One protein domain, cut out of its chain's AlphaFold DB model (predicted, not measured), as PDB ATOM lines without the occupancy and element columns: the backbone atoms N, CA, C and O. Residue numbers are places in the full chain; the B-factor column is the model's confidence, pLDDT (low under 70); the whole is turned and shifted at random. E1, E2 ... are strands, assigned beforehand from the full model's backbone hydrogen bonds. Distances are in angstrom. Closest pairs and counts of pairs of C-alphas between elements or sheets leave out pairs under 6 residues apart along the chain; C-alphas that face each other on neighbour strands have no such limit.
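This is residues 47 to 198 of the 207 residues of an uncharacterized protein of Myxococcales bacterium (UniProt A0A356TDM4). One twisted sheet folds over on itself into two crossed layers: a wall of E2 to E6, with E7, E8 and E10 crossing over one face of it. The layers join at E6, E9 continues the second layer beside the bent end of E8, and E1 runs across the ends of E2, E3 and E4. The printed part has 152 residues with ten named strands, E1 to E10 in chain order, and no named helix; its class is all strand, and its branched sheet is mixed. It is compact, with a radius of gyration of the C-alphas of 15.2 A, and spans 42 by 39 by 27 A.

E1, residues 48 to 55, pairs with no named strand; its closest C-alpha to E3, residues 82 to 90, is Ile 52, 5.7 A from that of Gln 90. E2, residues 68 to 76, E3, E4, residues 94 to 103, E5, residues 116 to 121, and E6, residues 124 to 131, form a meander, each strand the antiparallel neighbour of the one before. Each successive two form a hairpin: N 71 and O 87 are 2.8 A apart, N 86 and O 98 2.9 A, N 97 and O 118 2.8 A, and N 119 and O 126 2.9 A, within hydrogen-bond range. E7, residues 141 to 151, is parallel to E6, with N 143 and O 131 3.0 A apart. E8, residues 154 to 168, forms antiparallel hairpins with E7, N 144 and O 160 being 3.0 A apart, and with E9, residues 175 to 179, N 166 and O 176 being 2.9 A apart; E7, E8 and E9 are a second meander. E8 is also antiparallel to E6, with N 127 and O 167 2.9 A apart, and to E10, residues 192 to 197, with N 159 and O 194 2.9 A apart. E6 and E7 lie on one side of E8, E9 and E10 on the other side. E3 and E8 are apart; E1 and E10 are near each other, with 11 pairs of C-alphas within 10 A.

E1 begins at C-alpha 48, (211.858, 198.158, 287.496). E2 is 25.6 A long, E3 26.0 A, E4 26.2 A and E7 27.2 A. E4 bends by 59 degrees at residue 100. E8, 35.3 A, bends by 90 degrees at residue 165. E10 ends at C-alpha 197, (227.681, 208.168, 270.728).

The C-alphas farthest apart, of Gly 153 and Thr 173, are 45.3 A apart. The printed part has no cut. The links E1 to E2, E4 to E5 and E9 to E10 are long, 12 residues each. The mean pLDDT of the printed part is 92.0; residues 183 to 188 are under 70.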
ATOM      1  N   PRO A  47     209.881 199.562 291.624       81.56
ATOM      2  CA  PRO A  47     210.423 200.133 290.397       81.56
ATOM      3  C   PRO A  47     211.279 199.115 289.656       81.56
ATOM      4  O   PRO A  47     212.070 198.384 290.263       81.56
ATOM      5  N   VAL A  48     211.115 199.074 288.342       88.00
ATOM      6  CA  VAL A  48     211.858 198.158 287.496       88.00
ATOM      7  C   VAL A  48     212.970 198.929 286.807       88.00
ATOM      8  O   VAL A  48     212.709 199.802 285.985       88.00
ATOM      9  N   ASN A  49     214.211 198.613 287.169       91.12
ATOM     10  CA  ASN A  49     215.389 199.256 286.604       91.12
ATOM     11  C   ASN A  49     215.705 198.688 285.217       91.12
ATOM     12  O   ASN A  49     215.542 197.487 284.956       91.12
ATOM     13  N   ARG A  50     216.174 199.574 284.348       93.00
ATOM     14  CA  ARG A  50     216.552 199.318 282.967       93.00
ATOM     15  C   ARG A  50     217.888 199.977 282.693       93.00
ATOM     16  O   ARG A  50     218.135 201.108 283.109       93.00
ATOM     17  N   ASP A  51     218.715 199.226 281.995       94.81
ATOM     18  CA  ASP A  51     220.018 199.628 281.509       94.81
ATOM     19  C   ASP A  51     220.092 199.115 280.072       94.81
ATOM     20  O   ASP A  51     219.830 197.935 279.858       94.81
ATOM     21  N   ILE A  52     220.307 200.000 279.099       96.31
ATOM     22  CA  ILE A  52     220.610 199.655 277.707       96.31
ATOM     23  C   ILE A  52     222.011 200.185 277.460       96.31
ATOM     24  O   ILE A  52     222.185 201.386 277.251       96.31
ATOM     25  N   CYS A  53     222.991 199.288 277.495       96.00
ATOM     26  CA  CYS A  53     224.386 199.679 277.373       96.00
ATOM     27  C   CYS A  53     225.161 198.743 276.443       96.00
ATOM     28  O   CYS A  53     225.128 197.517 276.612       96.00
ATOM     29  N   GLY A  54     225.876 199.330 275.482       95.44
ATOM     30  CA  GLY A  54     226.801 198.626 274.596       95.44
ATOM     31  C   GLY A  54     226.858 199.200 273.183       95.44
ATOM     32  O   GLY A  54     226.263 200.236 272.880       95.44
ATOM     33  N   ILE A  55     227.590 198.498 272.322       94.56
ATOM     34  CA  ILE A  55     227.762 198.836 270.904       94.56
ATOM     35  C   ILE A  55     226.662 198.167 270.079       94.56
ATOM     36  O   ILE A  55     226.321 197.011 270.331       94.56
ATOM     37  N   ASP A  56     226.127 198.867 269.078       93.94
ATOM     38  CA  ASP A  56     225.072 198.345 268.206       93.94
ATOM     39  C   ASP A  56     225.446 196.995 267.590       93.94
ATOM     40  O   ASP A  56     226.470 196.864 266.918       93.94
ATOM     41  N   SER A  57     224.600 195.985 267.818       83.69
ATOM     42  CA  SER A  57     224.807 194.604 267.363       83.69
ATOM     43  C   SER A  57     226.142 193.976 267.808       83.69
ATOM     44  O   SER A  57     226.485 192.879 267.359       83.69
ATOM     45  N   GLY A  58     226.871 194.645 268.703       87.00
ATOM     46  CA  GLY A  58     228.174 194.272 269.231       87.00
ATOM     47  C   GLY A  58     228.101 193.938 270.715       87.00
ATOM     48  O   GLY A  58     227.101 193.394 271.192       87.00
ATOM     49  N   ASP A  59     229.179 194.244 271.435       87.50
ATOM     50  CA  ASP A  59     229.316 193.837 272.829       87.50
ATOM     51  C   ASP A  59     228.440 194.689 273.771       87.50
ATOM     52  O   ASP A  59     228.449 195.927 273.695       87.50
ATOM     53  N   PRO A  60     227.690 194.048 274.685       92.25
ATOM     54  CA  PRO A  60     227.014 194.732 275.777       92.25
ATOM     55  C   PRO A  60     228.023 195.211 276.830       92.25
ATOM     56  O   PRO A  60     229.085 194.617 277.020       92.25
ATOM     57  N   CYS A  61     227.665 196.237 277.605       89.94
ATOM     58  CA  CYS A  61     228.520 196.712 278.704       89.94
ATOM     59  C   CYS A  61     228.642 195.716 279.868       89.94
ATOM     60  O   CYS A  61     229.548 195.832 280.692       89.94
ATOM     61  N   THR A  62     227.724 194.747 279.963       88.31
ATOM     62  CA  THR A  62     227.760 193.685 280.973       88.31
ATOM     63  C   THR A  62     227.747 192.308 280.302       88.31
ATOM     64  O   THR A  62     226.937 192.094 279.401       88.31
ATOM     65  N   PRO A  63     228.602 191.352 280.725       84.44
ATOM     66  CA  PRO A  63     228.786 190.075 280.018       84.44
ATOM     67  C   PRO A  63     227.533 189.202 279.870       84.44
ATOM     68  O   PRO A  63     227.467 188.384 278.959       84.44
ATOM     69  N   ASP A  64     226.557 189.361 280.766       86.69
ATOM     70  CA  ASP A  64     225.336 188.548 280.800       86.69
ATOM     71  C   ASP A  64     224.129 189.237 280.136       86.69
ATOM     72  O   ASP A  64     223.049 188.646 280.039       86.69
ATOM     73  N   ALA A  65     224.276 190.492 279.698       88.31
ATOM     74  CA  ALA A  65     223.197 191.199 279.024       88.31
ATOM     75  C   ALA A  65     223.112 190.791 277.542       88.31
ATOM     76  O   ALA A  65     224.130 190.522 276.909       88.31
ATOM     77  N   PRO A  66     221.911 190.755 276.943       91.44
ATOM     78  CA  PRO A  66     221.779 190.618 275.497       91.44
ATOM     79  C   PRO A  66     222.479 191.763 274.754       91.44
ATOM     80  O   PRO A  66     222.525 192.888 275.253       91.44
ATOM     81  N   ASN A  67     222.934 191.513 273.525       92.88
ATOM     82  CA  ASN A  67     223.477 192.577 272.678       92.88
ATOM     83  C   ASN A  67     222.407 193.658 272.444       92.88
ATOM     84  O   ASN A  67     221.241 193.318 272.185       92.88
ATOM     85  N   PRO A  68     222.768 194.946 272.534       94.69
ATOM     86  CA  PRO A  68     221.832 196.010 272.239       94.69
ATOM     87  C   PRO A  68     221.580 196.098 270.729       94.69
ATOM     88  O   PRO A  68     222.462 195.844 269.909       94.69
ATOM     89  N   GLN A  69     220.358 196.476 270.366       96.81
ATOM     90  CA  GLN A  69     220.007 196.865 269.000       96.81
ATOM     91  C   GLN A  69     219.702 198.355 269.016       96.81
ATOM     92  O   GLN A  69     218.786 198.788 269.729       96.81
ATOM     93  N   LEU A  70     220.491 199.122 268.269       97.88
ATOM     94  CA  LEU A  70     220.476 200.574 268.302       97.88
ATOM     95  C   LEU A  70     220.214 201.137 266.904       97.88
ATOM     96  O   LEU A  70     220.644 200.618 265.882       97.88
ATOM     97  N   SER A  71     219.527 202.265 266.868       97.88
ATOM     98  CA  SER A  71     219.437 203.136 265.707       97.88
ATOM     99  C   SER A  71     219.408 204.555 266.235       97.88
ATOM    100  O   SER A  71     218.564 204.870 267.068       97.88
ATOM    101  N   CYS A  72     220.299 205.418 265.762       98.38
ATOM    102  CA  CYS A  72     220.310 206.824 266.144       98.38
ATOM    103  C   CYS A  72     220.597 207.693 264.928       98.38
ATOM    104  O   CYS A  72     221.578 207.470 264.216       98.38
ATOM    105  N   ASN A  73     219.751 208.692 264.714       98.06
ATOM    106  CA  ASN A  73     219.882 209.653 263.639       98.06
ATOM    107  C   ASN A  73     219.638 211.069 264.165       98.06
ATOM    108  O   ASN A  73     218.647 211.339 264.847       98.06
ATOM    109  N   ILE A  74     220.529 211.982 263.796       97.38
ATOM    110  CA  ILE A  74     220.420 213.408 264.061       97.38
ATOM    111  C   ILE A  74     220.385 214.134 262.721       97.38
ATOM    112  O   ILE A  74     221.270 213.979 261.886       97.38
ATOM    113  N   GLN A  75     219.333 214.919 262.507       96.31
ATOM    114  CA  GLN A  75     219.230 215.812 261.355       96.31
ATOM    115  C   GLN A  75     219.552 217.228 261.809       96.31
ATOM    116  O   GLN A  75     218.859 217.762 262.677       96.31
ATOM    117  N   GLU A  76     220.579 217.833 261.220       93.88
ATOM    118  CA  GLU A  76     220.923 219.232 261.452       93.88
ATOM    119  C   GLU A  76     220.410 220.096 260.298       93.88
ATOM    120  O   GLU A  76     220.730 219.877 259.128       93.88
ATOM    121  N   SER A  77     219.591 221.085 260.633       92.31
ATOM    122  CA  SER A  77     219.120 222.107 259.704       92.31
ATOM    123  C   SER A  77     220.143 223.237 259.581       92.31
ATOM    124  O   SER A  77     220.944 223.480 260.481       92.31
ATOM    125  N   ALA A  78     220.085 223.988 258.479       91.38
ATOM    126  CA  ALA A  78     221.009 225.098 258.214       91.38
ATOM    127  C   ALA A  78     220.949 226.232 259.258       91.38
ATOM    128  O   ALA A  78     221.897 227.001 259.388       91.38
ATOM    129  N   ASP A  79     219.841 226.348 259.991       91.88
ATOM    130  CA  ASP A  79     219.663 227.304 261.086       91.88
ATOM    131  C   ASP A  79     220.287 226.828 262.412       91.88
ATOM    132  O   ASP A  79     220.271 227.579 263.382       91.88
ATOM    133  N   GLY A  80     220.846 225.612 262.457       90.62
ATOM    134  CA  GLY A  80     221.399 224.977 263.654       90.62
ATOM    135  C   GLY A  80     220.371 224.193 264.476       90.62
ATOM    136  O   GLY A  80     220.704 223.706 265.558       90.62
ATOM    137  N   THR A  81     219.127 224.073 264.003       94.38
ATOM    138  CA  THR A  81     218.117 223.220 264.635       94.38
ATOM    139  C   THR A  81     218.501 221.754 264.459       94.38
ATOM    140  O   THR A  81     218.788 221.313 263.346       94.38
ATOM    141  N   ARG A  82     218.462 220.978 265.543       95.75
ATOM    142  CA  ARG A  82     218.750 219.538 265.533       95.75
ATOM    143  C   ARG A  82     217.486 218.735 265.779       95.75
ATOM    144  O   ARG A  82     216.749 219.037 266.709       95.75
ATOM    145  N   THR A  83     217.256 217.689 264.999       97.00
ATOM    146  CA  THR A  83     216.181 216.721 265.247       97.00
ATOM    147  C   THR A  83     216.792 215.377 265.603       97.00
ATOM    148  O   THR A  83     217.475 214.787 264.772       97.00
ATOM    149  N   LEU A  84     216.545 214.909 266.826       97.56
ATOM    150  CA  LEU A  84     216.977 213.608 267.325       97.56
ATOM    151  C   LEU A  84     215.871 212.569 267.128       97.56
ATOM    152  O   LEU A  84     214.728 212.759 267.558       97.56
ATOM    153  N   GLU A  85     216.254 211.441 266.547       98.12
ATOM    154  CA  GLU A  85     215.477 210.211 266.541       98.12
ATOM    155  C   GLU A  85     216.384 209.053 266.944       98.12
ATOM    156  O   GLU A  85     217.467 208.877 266.384       98.12
ATOM    157  N   PHE A  86     215.948 208.251 267.910       98.44
ATOM    158  CA  PHE A  86     216.634 207.008 268.218       98.44
ATOM    159  C   PHE A  86     215.675 205.914 268.662       98.44
ATOM    160  O   PHE A  86     214.622 206.170 269.245       98.44
ATOM    161  N   ASN A  87     216.100 204.681 268.434       98.19
ATOM    162  CA  ASN A  87     215.564 203.475 269.030       98.19
ATOM    163  C   ASN A  87     216.723 202.725 269.687       98.19
ATOM    164  O   ASN A  87     217.769 202.538 269.072       98.19
ATOM    165  N   ALA A  88     216.534 202.317 270.932       98.19
ATOM    166  CA  ALA A  88     217.487 201.508 271.663       98.19
ATOM    167  C   ALA A  88     216.727 200.385 272.360       98.19
ATOM    168  O   ALA A  88     215.717 200.628 273.025       98.19
ATOM    169  N   SER A  89     217.197 199.154 272.209       97.00
ATOM    170  CA  SER A  89     216.627 197.989 272.882       97.00
ATOM    171  C   SER A  89     217.728 197.063 273.367       97.00
ATOM    172  O   SER A  89     218.811 197.026 272.782       97.00
ATOM    173  N   GLN A  90     217.439 196.305 274.422       93.25
ATOM    174  CA  GLN A  90     218.325 195.254 274.902       93.25
ATOM    175  C   GLN A  90     217.553 193.939 275.021       93.25
ATOM    176  O   GLN A  90     216.675 193.759 275.871       93.25
ATOM    177  N   GLY A  91     217.865 193.014 274.109       88.06
ATOM    178  CA  GLY A  91     217.104 191.782 273.924       88.06
ATOM    179  C   GLY A  91     215.641 192.046 273.549       88.06
ATOM    180  O   GLY A  91     215.289 193.090 273.012       88.06
ATOM    181  N   SER A  92     214.756 191.094 273.853       82.81
ATOM    182  CA  SER A  92     213.311 191.233 273.608       82.81
ATOM    183  C   SER A  92     212.541 191.824 274.795       82.81
ATOM    184  O   SER A  92     211.310 191.800 274.804       82.81
ATOM    185  N   GLY A  93     213.247 192.244 275.849       84.00
ATOM    186  CA  GLY A  93     212.646 192.574 277.140       84.00
ATOM    187  C   GLY A  93     212.173 194.016 277.241       84.00
ATOM    188  O   GLY A  93     211.116 194.263 277.815       84.00
ATOM    189  N   PHE A  94     212.940 194.963 276.701       94.38
ATOM    190  CA  PHE A  94     212.638 196.381 276.834       94.38
ATOM    191  C   PHE A  94     213.294 197.222 275.740       94.38
ATOM    192  O   PHE A  94     214.328 196.853 275.181       94.38
ATOM    193  N   ALA A  95     212.666 198.357 275.437       97.50
ATOM    194  CA  ALA A  95     213.174 199.325 274.475       97.50
ATOM    195  C   ALA A  95     212.720 200.746 274.818       97.50
ATOM    196  O   ALA A  95     211.589 200.950 275.267       97.50
ATOM    197  N   LEU A  96     213.567 201.724 274.505       98.44
ATOM    198  CA  LEU A  96     213.263 203.148 274.539       98.44
ATOM    199  C   LEU A  96     213.410 203.731 273.133       98.44
ATOM    200  O   LEU A  96     214.409 203.522 272.452       98.44
ATOM    201  N   THR A  97     212.401 204.475 272.692       98.50
ATOM    202  CA  THR A  97     212.427 205.204 271.422       98.50
ATOM    203  C   THR A  97     212.075 206.663 271.660       98.50
ATOM    204  O   THR A  97     211.073 206.955 272.318       98.50
ATOM    205  N   ILE A  98     212.856 207.564 271.070       98.19
ATOM    206  CA  ILE A  98     212.532 208.983 270.943       98.19
ATOM    207  C   ILE A  98     212.357 209.289 269.461       98.19
ATOM    208  O   ILE A  98     213.223 208.978 268.650       98.19
ATOM    209  N   ILE A  99     211.224 209.892 269.116       97.81
ATOM    210  CA  ILE A  99     210.845 210.238 267.746       97.81
ATOM    211  C   ILE A  99     210.716 211.756 267.667       97.81
ATOM    212  O   ILE A  99     209.980 212.337 268.464       97.81
ATOM    213  N   GLN A 100     211.381 212.374 266.688       96.00
ATOM    214  CA  GLN A 100     211.249 213.801 266.359       96.00
ATOM    215  C   GLN A 100     211.424 214.754 267.559       96.00
ATOM    216  O   GLN A 100     210.644 215.690 267.736       96.00
ATOM    217  N   ALA A 101     212.445 214.543 268.394       97.12
ATOM    218  CA  ALA A 101     212.800 215.526 269.418       97.12
ATOM    219  C   ALA A 101     213.595 216.672 268.774       97.12
ATOM    220  O   ALA A 101     214.722 216.466 268.325       97.12
ATOM    221  N   ILE A 102     213.004 217.868 268.703       97.06
ATOM    222  CA  ILE A 102     213.591 219.020 268.005       97.06
ATOM    223  C   ILE A 102     214.253 219.958 269.013       97.06
ATOM    224  O   ILE A 102     213.641 220.365 269.992       97.06
ATOM    225  N   PHE A 103     215.487 220.364 268.756       96.69
ATOM    226  CA  PHE A 103     216.255 221.278 269.589       96.69
ATOM    227  C   PHE A 103     216.609 222.506 268.760       96.69
ATOM    228  O   PHE A 103     217.371 222.414 267.799       96.69
ATOM    229  N   ALA A 104     216.047 223.657 269.132       95.19
ATOM    230  CA  ALA A 104     216.471 224.936 268.574       95.19
ATOM    231  C   ALA A 104     217.966 225.184 268.879       95.19
ATOM    232  O   ALA A 104     218.481 224.622 269.853       95.19
ATOM    233  N   PRO A 105     218.658 226.039 268.109       93.12
ATOM    234  CA  PRO A 105     220.077 226.318 268.318       93.12
ATOM    235  C   PRO A 105     220.374 226.723 269.768       93.12
ATOM    236  O   PRO A 105     219.774 227.657 270.299       93.12
ATOM    237  N   GLY A 106     221.284 225.997 270.426       90.12
ATOM    238  CA  GLY A 106     221.663 226.234 271.825       90.12
ATOM    239  C   GLY A 106     220.633 225.801 272.881       90.12
ATOM    240  O   GLY A 106     220.879 225.990 274.072       90.12
ATOM    241  N   SER A 107     219.497 225.215 272.488       94.12
ATOM    242  CA  SER A 107     218.516 224.670 273.432       94.12
ATOM    243  C   SER A 107     219.022 223.384 274.076       94.12
ATOM    244  O   SER A 107     219.522 222.488 273.402       94.12
ATOM    245  N   THR A 108     218.795 223.254 275.381       95.50
ATOM    246  CA  THR A 108     219.051 222.024 276.146       95.50
ATOM    247  C   THR A 108     217.781 221.209 276.387       95.50
ATOM    248  O   THR A 108     217.788 220.254 277.156       95.50
ATOM    249  N   SER A 109     216.651 221.594 275.791       95.44
ATOM    250  CA  SER A 109     215.361 220.920 275.985       95.44
ATOM    251  C   SER A 109     214.650 220.711 274.658       95.44
ATOM    252  O   SER A 109     214.763 221.546 273.754       95.44
ATOM    253  N   ALA A 110     213.927 219.595 274.546       94.31
ATOM    254  CA  ALA A 110     213.208 219.264 273.322       94.31
ATOM    255  C   ALA A 110     211.999 220.189 273.161       94.31
ATOM    256  O   ALA A 110     211.231 220.401 274.091       94.31
ATOM    257  N   GLY A 111     211.809 220.725 271.971       86.69
ATOM    258  CA  GLY A 111     210.620 221.446 271.557       86.69
ATOM    259  C   GLY A 111     210.048 220.853 270.276       86.69
ATOM    260  O   GLY A 111     210.438 219.775 269.828       86.69
ATOM    261  N   GLY A 112     209.128 221.603 269.675       74.62
ATOM    262  CA  GLY A 112     208.535 221.264 268.388       74.62
ATOM    263  C   GLY A 112     207.360 220.289 268.471       74.62
ATOM    264  O   GLY A 112     207.163 219.564 269.443       74.62
ATOM    265  N   ALA A 113     206.534 220.314 267.428       83.94
ATOM    266  CA  ALA A 113     205.428 219.381 267.276       83.94
ATOM    267  C   ALA A 113     205.947 218.019 266.790       83.94
ATOM    268  O   ALA A 113     206.885 217.960 266.002       83.94
ATOM    269  N   GLY A 114     205.303 216.934 267.221       90.00
ATOM    270  CA  GLY A 114     205.612 215.578 266.749       90.00
ATOM    271  C   GLY A 114     206.520 214.761 267.668       90.00
ATOM    272  O   GLY A 114     206.507 213.535 267.545       90.00
ATOM    273  N   CYS A 115     207.199 215.400 268.632       97.25
ATOM    274  CA  CYS A 115     208.022 214.718 269.631       97.25
ATOM    275  C   CYS A 115     207.216 213.623 270.338       97.25
ATOM    276  O   CYS A 115     206.156 213.887 270.923       97.25
ATOM    277  N   ARG A 116     207.721 212.389 270.299       97.81
ATOM    278  CA  ARG A 116     207.087 211.237 270.944       97.81
ATOM    279  C   ARG A 116     208.105 210.343 271.628       97.81
ATOM    280  O   ARG A 116     209.147 210.032 271.061       97.81
ATOM    281  N   VAL A 117     207.742 209.869 272.812       98.25
ATOM    282  CA  VAL A 117     208.447 208.793 273.510       98.25
ATOM    283  C   VAL A 117     207.639 207.513 273.351       98.25
ATOM    284  O   VAL A 117     206.405 207.519 273.439       98.25
ATOM    285  N   VAL A 118     208.333 206.411 273.088       98.06
ATOM    286  CA  VAL A 118     207.756 205.068 273.087       98.06
ATOM    287  C   VAL A 118     208.614 204.173 273.962       98.06
ATOM    288  O   VAL A 118     209.826 204.092 273.772       98.06
ATOM    289  N   LEU A 119     207.963 203.475 274.884       97.06
ATOM    290  CA  LEU A 119     208.588 202.488 275.744       97.06
ATOM    291  C   LEU A 119     207.996 201.108 275.466       97.06
ATOM    292  O   LEU A 119     206.778 200.969 275.334       97.06
ATOM    293  N   VAL A 120     208.842 200.089 275.397       95.69
ATOM    294  CA  VAL A 120     208.429 198.684 275.363       95.69
ATOM    295  C   VAL A 120     208.898 198.022 276.647       95.69
ATOM    296  O   VAL A 120     210.054 198.172 277.021       95.69
ATOM    297  N   GLU A 121     207.999 197.294 277.303       91.75
ATOM    298  CA  GLU A 121     208.250 196.539 278.534       91.75
ATOM    299  C   GLU A 121     207.574 195.165 278.410       91.75
ATOM    300  O   GLU A 121     206.375 194.993 278.666       91.75
ATOM    301  N   GLY A 122     208.335 194.177 277.936       89.38
ATOM    302  CA  GLY A 122     207.834 192.873 277.519       89.38
ATOM    303  C   GLY A 122     206.799 193.008 276.400       89.38
ATOM    304  O   GLY A 122     207.085 193.528 275.326       89.38
ATOM    305  N   ALA A 123     205.572 192.552 276.657       89.19
ATOM    306  CA  ALA A 123     204.460 192.677 275.712       89.19
ATOM    307  C   ALA A 123     203.763 194.052 275.752       89.19
ATOM    308  O   ALA A 123     202.910 194.332 274.911       89.19
ATOM    309  N   ASN A 124     204.080 194.900 276.736       91.31
ATOM    310  CA  ASN A 124     203.437 196.198 276.894       91.31
ATOM    311  C   ASN A 124     204.156 197.268 276.082       91.31
ATOM    312  O   ASN A 124     205.384 197.307 276.031       91.31
ATOM    313  N   ARG A 125     203.376 198.180 275.501       95.56
ATOM    314  CA  ARG A 125     203.893 199.334 274.770       95.56
ATOM    315  C   ARG A 125     203.230 200.599 275.280       95.56
ATOM    316  O   ARG A 125     202.005 200.708 275.223       95.56
ATOM    317  N   TYR A 126     204.042 201.543 275.732       96.38
ATOM    318  CA  TYR A 126     203.620 202.832 276.264       96.38
ATOM    319  C   TYR A 126     204.048 203.947 275.320       96.38
ATOM    320  O   TYR A 126     205.118 203.862 274.713       96.38
ATOM    321  N   SER A 127     203.224 204.976 275.150       97.31
ATOM    322  CA  SER A 127     203.571 206.095 274.275       97.31
ATOM    323  C   SER A 127     202.904 207.396 274.686       97.31
ATOM    324  O   SER A 127     201.785 207.404 275.189       97.31
ATOM    325  N   GLY A 128     203.588 208.506 274.420       96.94
ATOM    326  CA  GLY A 128     203.085 209.837 274.714       96.94
ATOM    327  C   GLY A 128     203.931 210.930 274.078       96.94
ATOM    328  O   GLY A 128     205.045 210.680 273.609       96.94
ATOM    329  N   ALA A 129     203.369 212.135 274.015       97.69
ATOM    330  CA  ALA A 129     204.077 213.303 273.510       97.69
ATOM    331  C   ALA A 129     205.217 213.719 274.453       97.69
ATOM    332  O   ALA A 129     205.146 213.502 275.666       97.69
ATOM    333  N   CYS A 130     206.255 214.334 273.890       97.56
ATOM    334  CA  CYS A 130     207.357 214.919 274.647       97.56
ATOM    335  C   CYS A 130     207.593 216.392 274.324       97.56
ATOM    336  O   CYS A 130     207.119 216.904 273.314       97.56
ATOM    337  N   GLY A 131     208.328 217.071 275.201       97.00
ATOM    338  CA  GLY A 131     208.752 218.453 275.007       97.00
ATOM    339  C   GLY A 131     209.539 218.987 276.203       97.00
ATOM    340  O   GLY A 131     210.103 218.216 276.983       97.00
ATOM    341  N   ALA A 132     209.592 220.313 276.335       95.12
ATOM    342  CA  ALA A 132     210.445 220.998 277.309       95.12
ATOM    343  C   ALA A 132     209.746 221.234 278.651       95.12
ATOM    344  O   ALA A 132     210.409 221.372 279.679       95.12
ATOM    345  N   SER A 133     208.415 221.314 278.648       95.12
ATOM    346  CA  SER A 133     207.621 221.545 279.855       95.12
ATOM    347  C   SER A 133     207.623 220.319 280.775       95.12
ATOM    348  O   SER A 133     207.774 219.204 280.273       95.12
ATOM    349  N   PRO A 134     207.435 220.499 282.098       93.31
ATOM    350  CA  PRO A 134     207.185 219.385 283.009       93.31
ATOM    351  C   PRO A 134     206.028 218.495 282.522       93.31
ATOM    352  O   PRO A 134     205.128 219.015 281.849       93.31
ATOM    353  N   PRO A 135     206.026 217.191 282.858       93.75
ATOM    354  CA  PRO A 135     204.965 216.280 282.455       93.75
ATOM    355  C   PRO A 135     203.555 216.771 282.771       93.75
ATOM    356  O   PRO A 135     203.283 217.382 283.803       93.75
ATOM    357  N   SER A 136     202.652 216.493 281.841       93.50
ATOM    358  CA  SER A 136     201.218 216.752 281.944       93.50
ATOM    359  C   SER A 136     200.462 215.727 281.104       93.50
ATOM    360  O   SER A 136     201.059 215.046 280.276       93.50
ATOM    361  N   GLU A 137     199.137 215.662 281.231       90.81
ATOM    362  CA  GLU A 137     198.321 214.743 280.423       90.81
ATOM    363  C   GLU A 137     198.524 214.935 278.903       90.81
ATOM    364  O   GLU A 137     198.572 213.968 278.147       90.81
ATOM    365  N   ALA A 138     198.705 216.179 278.446       93.06
ATOM    366  CA  ALA A 138     198.928 216.488 277.032       93.06
ATOM    367  C   ALA A 138     200.361 216.185 276.553       93.06
ATOM    368  O   ALA A 138     200.583 215.961 275.363       93.06
ATOM    369  N   GLN A 139     201.333 216.194 277.466       95.50
ATOM    370  CA  GLN A 139     202.750 215.958 277.198       95.50
ATOM    371  C   GLN A 139     203.348 215.175 278.376       95.50
ATOM    372  O   GLN A 139     203.960 215.777 279.259       95.50
ATOM    373  N   PRO A 140     203.156 213.846 278.431       95.31
ATOM    374  CA  PRO A 140     203.546 213.044 279.589       95.31
ATOM    375  C   PRO A 140     205.059 212.944 279.769       95.31
ATOM    376  O   PRO A 140     205.513 212.557 280.835       95.31
ATOM    377  N   CYS A 141     205.860 213.276 278.756       97.06
ATOM    378  CA  CYS A 141     207.313 213.203 278.840       97.06
ATOM    379  C   CYS A 141     207.978 214.571 278.693       97.06
ATOM    380  O   CYS A 141     207.604 215.399 277.863       97.06
ATOM    381  N   GLN A 142     209.035 214.771 279.461       97.19
ATOM    382  CA  GLN A 142     209.920 215.916 279.414       97.19
ATOM    383  C   GLN A 142     211.327 215.451 279.031       97.19
ATOM    384  O   GLN A 142     211.876 214.539 279.653       97.19
ATOM    385  N   ILE A 143     211.923 216.103 278.029       97.94
ATOM    386  CA  ILE A 143     213.317 215.884 277.619       97.94
ATOM    387  C   ILE A 143     214.097 217.175 277.842       97.94
ATOM    388  O   ILE A 143     213.803 218.206 277.232       97.94
ATOM    389  N   THR A 144     215.094 217.119 278.720       97.25
ATOM    390  CA  THR A 144     215.876 218.286 279.164       97.25
ATOM    391  C   THR A 144     217.351 217.940 279.307       97.25
ATOM    392  O   THR A 144     217.757 216.792 279.123       97.25
ATOM    393  N   SER A 145     218.158 218.939 279.671       96.38
ATOM    394  CA  SER A 145     219.596 218.803 279.919       96.38
ATOM    395  C   SER A 145     220.356 218.180 278.747       96.38
ATOM    396  O   SER A 145     221.384 217.544 278.954       96.38
ATOM    397  N   VAL A 146     219.839 218.355 277.529       97.62
ATOM    398  CA  VAL A 146     220.425 217.792 276.322       97.62
ATOM    399  C   VAL A 146     221.693 218.544 275.967       97.62
ATOM    400  O   VAL A 146     221.715 219.779 275.966       97.62
ATOM    401  N   ARG A 147     222.746 217.790 275.669       96.56
ATOM    402  CA  ARG A 147     224.037 218.303 275.225       96.56
ATOM    403  C   ARG A 147     224.519 217.495 274.035       96.56
ATOM    404  O   ARG A 147     224.292 216.292 273.967       96.56
ATOM    405  N   PHE A 148     225.195 218.183 273.127       95.25
ATOM    406  CA  PHE A 148     225.875 217.600 271.980       95.25
ATOM    407  C   PHE A 148     227.334 218.028 272.077       95.25
ATOM    408  O   PHE A 148     227.596 219.231 272.123       95.25
ATOM    409  N   TYR A 149     228.254 217.077 272.162       94.56
ATOM    410  CA  TYR A 149     229.674 217.341 272.387       94.56
ATOM    411  C   TYR A 149     230.534 216.234 271.773       94.56
ATOM    412  O   TYR A 149     230.016 215.177 271.418       94.56
ATOM    413  N   ASP A 150     231.826 216.495 271.602       93.38
ATOM    414  CA  ASP A 150     232.801 215.485 271.190       93.38
ATOM    415  C   ASP A 150     233.376 214.802 272.438       93.38
ATOM    416  O   ASP A 150     233.810 215.489 273.363       93.38
ATOM    417  N   ASP A 151     233.333 213.469 272.492       90.56
ATOM    418  CA  ASP A 151     233.959 212.683 273.558       90.56
ATOM    419  C   ASP A 151     235.114 211.850 272.996       90.56
ATOM    420  O   ASP A 151     234.914 210.753 272.468       90.56
ATOM    421  N   GLU A 152     236.326 212.401 273.063       88.12
ATOM    422  CA  GLU A 152     237.559 211.753 272.594       88.12
ATOM    423  C   GLU A 152     237.471 211.252 271.136       88.12
ATOM    424  O   GLU A 152     237.919 210.157 270.794       88.12
ATOM    425  N   GLY A 153     236.876 212.057 270.253       87.81
ATOM    426  CA  GLY A 153     236.632 211.729 268.850       87.81
ATOM    427  C   GLY A 153     235.320 210.986 268.594       87.81
ATOM    428  O   GLY A 153     235.093 210.549 267.464       87.81
ATOM    429  N   ASN A 154     234.460 210.835 269.606       90.69
ATOM    430  CA  ASN A 154     233.132 210.239 269.479       90.69
ATOM    431  C   ASN A 154     232.044 211.308 269.675       90.69
ATOM    432  O   ASN A 154     231.693 211.635 270.817       90.69
ATOM    433  N   PRO A 155     231.463 211.843 268.586       94.75
ATOM    434  CA  PRO A 155     230.295 212.710 268.648       94.75
ATOM    435  C   PRO A 155     229.186 212.116 269.514       94.75
ATOM    436  O   PRO A 155     228.642 211.059 269.203       94.75
ATOM    437  N   THR A 156     228.831 212.798 270.596       96.62
ATOM    438  CA  THR A 156     227.930 212.283 271.629       96.62
ATOM    439  C   THR A 156     226.743 213.214 271.840       96.62
ATOM    440  O   THR A 156     226.878 214.438 271.881       96.62
ATOM    441  N   VAL A 157     225.560 212.617 271.998       97.69
ATOM    442  CA  VAL A 157     224.374 213.266 272.555       97.69
ATOM    443  C   VAL A 157     224.048 212.638 273.905       97.69
ATOM    444  O   VAL A 157     223.921 211.421 274.023       97.69
ATOM    445  N   GLU A 158     223.880 213.468 274.924       97.81
ATOM    446  CA  GLU A 158     223.389 213.042 276.236       97.81
ATOM    447  C   GLU A 158     222.185 213.875 276.648       97.81
ATOM    448  O   GLU A 158     222.043 215.022 276.222       97.81
ATOM    449  N   GLY A 159     221.319 213.321 277.490       97.75
ATOM    450  CA  GLY A 159     220.177 214.051 278.010       97.75
ATOM    451  C   GLY A 159     219.434 213.345 279.131       97.75
ATOM    452  O   GLY A 159     219.777 212.248 279.579       97.75
ATOM    453  N   ALA A 160     218.397 214.028 279.602       97.56
ATOM    454  CA  ALA A 160     217.531 213.591 280.681       97.56
ATOM    455  C   ALA A 160     216.106 213.357 280.166       97.56
ATOM    456  O   ALA A 160     215.564 214.195 279.442       97.56
ATOM    457  N   LEU A 161     215.496 212.246 280.581       97.44
ATOM    458  CA  LEU A 161     214.114 211.879 280.268       97.44
ATOM    459  C   LEU A 161     213.332 211.661 281.564       97.44
ATOM    460  O   LEU A 161     213.678 210.795 282.365       97.44
ATOM    461  N   TYR A 162     212.262 212.423 281.752       95.44
ATOM    462  CA  TYR A 162     211.295 212.207 282.826       95.44
ATOM    463  C   TYR A 162     209.917 212.049 282.204       95.44
ATOM    464  O   TYR A 162     209.522 212.884 281.394       95.44
ATOM    465  N   CYS A 163     209.196 210.987 282.551       94.44
ATOM    466  CA  CYS A 163     207.811 210.826 282.124       94.44
ATOM    467  C   CYS A 163     206.909 210.560 283.319       94.44
ATOM    468  O   CYS A 163     207.290 209.808 284.210       94.44
ATOM    469  N   GLU A 164     205.704 211.107 283.270       91.81
ATOM    470  CA  GLU A 164     204.616 210.887 284.215       91.81
ATOM    471  C   GLU A 164     203.334 210.693 283.399       91.81
ATOM    472  O   GLU A 164     203.112 211.382 282.402       91.81
ATOM    473  N   GLY A 165     202.523 209.705 283.755       89.75
ATOM    474  CA  GLY A 165     201.275 209.409 283.059       89.75
ATOM    475  C   GLY A 165     201.454 208.810 281.664       89.75
ATOM    476  O   GLY A 165     200.561 208.938 280.828       89.75
ATOM    477  N   LEU A 166     202.589 208.165 281.363       93.12
ATOM    478  CA  LEU A 166     202.824 207.581 280.043       93.12
ATOM    479  C   LEU A 166     201.895 206.379 279.830       93.12
ATOM    480  O   LEU A 166     202.016 205.355 280.501       93.12
ATOM    481  N   GLN A 167     200.964 206.501 278.889       93.69
ATOM    482  CA  GLN A 167     199.860 205.555 278.726       93.69
ATOM    483  C   GLN A 167     200.241 204.322 277.914       93.69
ATOM    484  O   GLN A 167     200.947 204.409 276.905       93.69
ATOM    485  N   ASN A 168     199.707 203.168 278.312       94.00
ATOM    486  CA  ASN A 168     199.764 201.956 277.510       94.00
ATOM    487  C   ASN A 168     198.855 202.097 276.280       94.00
ATOM    488  O   ASN A 168     197.680 202.441 276.375       94.00
ATOM    489  N   THR A 169     199.405 201.777 275.116       94.38
ATOM    490  CA  THR A 169     198.732 201.899 273.816       94.38
ATOM    491  C   THR A 169     197.523 200.975 273.650       94.38
ATOM    492  O   THR A 169     196.596 201.323 272.924       94.38
ATOM    493  N   ALA A 170     197.510 199.818 274.317       93.75
ATOM    494  CA  ALA A 170     196.398 198.868 274.293       93.75
ATOM    495  C   ALA A 170     195.400 199.091 275.441       93.75
ATOM    496  O   ALA A 170     194.231 198.727 275.313       93.75
ATOM    497  N   ASN A 171     195.839 199.681 276.557       89.81
ATOM    498  CA  ASN A 171     194.981 200.002 277.695       89.81
ATOM    499  C   ASN A 171     195.372 201.347 278.343       89.81
ATOM    500  O   ASN A 171     196.171 201.351 279.280       89.81
ATOM    501  N   PRO A 172     194.778 202.476 277.919       88.69
ATOM    502  CA  PRO A 172     195.157 203.807 278.398       88.69
ATOM    503  C   PRO A 172     194.983 204.042 279.906       88.69
ATOM    504  O   PRO A 172     195.529 205.009 280.427       88.69
ATOM    505  N   THR A 173     194.254 203.176 280.625       85.38
ATOM    506  CA  THR A 173     194.143 203.259 282.092       85.38
ATOM    507  C   THR A 173     195.395 202.753 282.811       85.38
ATOM    508  O   THR A 173     195.515 202.927 284.020       85.38
ATOM    509  N   LEU A 174     196.289 202.058 282.103       86.19
ATOM    510  CA  LEU A 174     197.586 201.639 282.615       86.19
ATOM    511  C   LEU A 174     198.616 202.695 282.229       86.19
ATOM    512  O   LEU A 174     199.002 202.799 281.063       86.19
ATOM    513  N   THR A 175     199.062 203.456 283.220       88.69
ATOM    514  CA  THR A 175     200.098 204.474 283.064       88.69
ATOM    515  C   THR A 175     201.368 204.081 283.802       88.69
ATOM    516  O   THR A 175     201.340 203.371 284.816       88.69
ATOM    517  N   ILE A 176     202.494 204.538 283.269       89.62
ATOM    518  CA  ILE A 176     203.798 204.414 283.909       89.62
ATOM    519  C   ILE A 176     204.500 205.761 283.973       89.62
ATOM    520  O   ILE A 176     204.218 206.685 283.214       89.62
ATOM    521  N   GLU A 177     205.487 205.810 284.843       90.94
ATOM    522  CA  GLU A 177     206.443 206.886 284.949       90.94
ATOM    523  C   GLU A 177     207.840 206.370 284.605       90.94
ATOM    524  O   GLU A 177     208.148 205.189 284.809       90.94
ATOM    525  N   VAL A 178     208.682 207.270 284.102       92.50
ATOM    526  CA  VAL A 178     210.075 207.004 283.733       92.50
ATOM    527  C   VAL A 178     210.971 207.940 284.529       92.50
ATOM    528  O   VAL A 178     210.865 209.159 284.399       92.50
ATOM    529  N   THR A 179     211.847 207.372 285.354       91.81
ATOM    530  CA  THR A 179     212.694 208.105 286.309       91.81
ATOM    531  C   THR A 179     214.118 207.547 286.335       91.81
ATOM    532  O   THR A 179     214.468 206.659 285.557       91.81
ATOM    533  N   GLN A 180     214.977 208.071 287.208       91.06
ATOM    534  CA  GLN A 180     216.320 207.537 287.430       91.06
ATOM    535  C   GLN A 180     216.280 206.141 288.079       91.06
ATOM    536  O   GLN A 180     215.465 205.875 288.965       91.06
ATOM    537  N   VAL A 181     217.231 205.278 287.713       87.50
ATOM    538  CA  VAL A 181     217.536 204.032 288.437       87.50
ATOM    539  C   VAL A 181     217.766 204.300 289.928       87.50
ATOM    540  O   VAL A 181     218.421 205.268 290.312       87.50
ATOM    541  N   GLY A 182     217.226 203.430 290.785       79.31
ATOM    542  CA  GLY A 182     217.363 203.566 292.239       79.31
ATOM    543  C   GLY A 182     216.429 204.605 292.866       79.31
ATOM    544  O   GLY A 182     216.485 204.823 294.078       79.31
ATOM    545  N   SER A 183     215.534 205.205 292.077       67.19
ATOM    546  CA  SER A 183     214.387 205.940 292.606       67.19
ATOM    547  C   SER A 183     213.575 205.018 293.517       67.19
ATOM    548  O   SER A 183     213.139 203.947 293.099       67.19
ATOM    549  N   GLY A 184     213.403 205.403 294.782       61.56
ATOM    550  CA  GLY A 184     212.589 204.649 295.734       61.56
ATOM    551  C   GLY A 184     211.094 204.628 295.360       61.56
ATOM    552  O   GLY A 184     210.687 205.218 294.361       61.56
ATOM    553  N   PRO A 185     210.238 204.002 296.187       60.75
ATOM    554  CA  PRO A 185     208.796 203.905 295.926       60.75
ATOM    555  C   PRO A 185     208.031 205.237 296.075       60.75
ATOM    556  O   PRO A 185     206.841 205.292 295.783       60.75
ATOM    557  N   GLY A 186     208.675 206.305 296.557       58.75
ATOM    558  CA  GLY A 186     208.074 207.641 296.662       58.75
ATOM    559  C   GLY A 186     208.137 208.421 295.342       58.75
ATOM    560  O   GLY A 186     208.881 208.025 294.449       58.75
ATOM    561  N   PRO A 187     207.400 209.539 295.198       57.56
ATOM    562  CA  PRO A 187     207.459 210.382 294.006       57.56
ATOM    563  C   PRO A 187     208.908 210.810 293.744       57.56
ATOM    564  O   PRO A 187     209.541 211.464 294.571       57.56
ATOM    565  N   ALA A 188     209.451 210.371 292.614       62.44
ATOM    566  CA  ALA A 188     210.822 210.597 292.211       62.44
ATOM    567  C   ALA A 188     210.769 211.452 290.955       62.44
ATOM    568  O   ALA A 188     210.437 210.972 289.880       62.44
ATOM    569  N   MET A 189     211.085 212.732 291.114       70.56
ATOM    570  CA  MET A 189     211.134 213.681 290.000       70.56
ATOM    571  C   MET A 189     212.483 213.645 289.273       70.56
ATOM    572  O   MET A 189     212.732 214.464 288.393       70.56
ATOM    573  N   THR A 190     213.393 212.751 289.673       86.56
ATOM    574  CA  THR A 190     214.725 212.690 289.079       86.56
ATOM    575  C   THR A 190     214.657 211.959 287.738       86.56
ATOM    576  O   THR A 190     214.269 210.786 287.718       86.56
ATOM    577  N   PRO A 191     215.037 212.607 286.624       91.75
ATOM    578  CA  PRO A 191     214.951 212.003 285.300       91.75
ATOM    579  C   PRO A 191     215.897 210.809 285.123       91.75
ATOM    580  O   PRO A 191     217.016 210.810 285.646       91.75
ATOM    581  N   GLY A 192     215.482 209.850 284.297       94.69
ATOM    582  CA  GLY A 192     216.393 208.889 283.679       94.69
ATOM    583  C   GLY A 192     217.390 209.587 282.750       94.69
ATOM    584  O   GLY A 192     217.243 210.769 282.420       94.69
ATOM    585  N   ARG A 193     218.425 208.862 282.337       97.06
ATOM    586  CA  ARG A 193     219.506 209.377 281.491       97.06
ATOM    587  C   ARG A 193     219.605 208.564 280.214       97.06
ATOM    588  O   ARG A 193     219.449 207.347 280.240       97.06
ATOM    589  N   PHE A 194     219.904 209.245 279.118       98.19
ATOM    590  CA  PHE A 194     220.337 208.607 277.885       98.19
ATOM    591  C   PHE A 194     221.630 209.260 277.418       98.19
ATOM    592  O   PHE A 194     221.786 210.479 277.506       98.19
ATOM    593  N   ARG A 195     222.530 208.440 276.894       98.19
ATOM    594  CA  ARG A 195     223.730 208.851 276.188       98.19
ATOM    595  C   ARG A 195     223.871 207.969 274.956       98.19
ATOM    596  O   ARG A 195     223.782 206.749 275.058       98.19
ATOM    597  N   LEU A 196     224.068 208.589 273.802       98.19
ATOM    598  CA  LEU A 196     224.328 207.911 272.537       98.19
ATOM    599  C   LEU A 196     225.556 208.545 271.893       98.19
ATOM    600  O   LEU A 196     225.630 209.769 271.789       98.19
ATOM    601  N   ALA A 197     226.500 207.723 271.455       97.00
ATOM    602  CA  ALA A 197     227.681 208.168 270.728       97.00
ATOM    603  C   ALA A 197     227.629 207.683 269.280       97.00
ATOM    604  O   ALA A 197     227.071 206.625 268.987       97.00
ATOM    605  N   ASN A 198     228.221 208.465 268.382       96.06
ATOM    606  CA  ASN A 198     228.339 208.180 266.955       96.06
ATOM    607  C   ASN A 198     226.980 207.992 266.254       96.06
ATOM    608  O   ASN A 198     226.831 207.184 265.338       96.06
TER     609      ASN A 198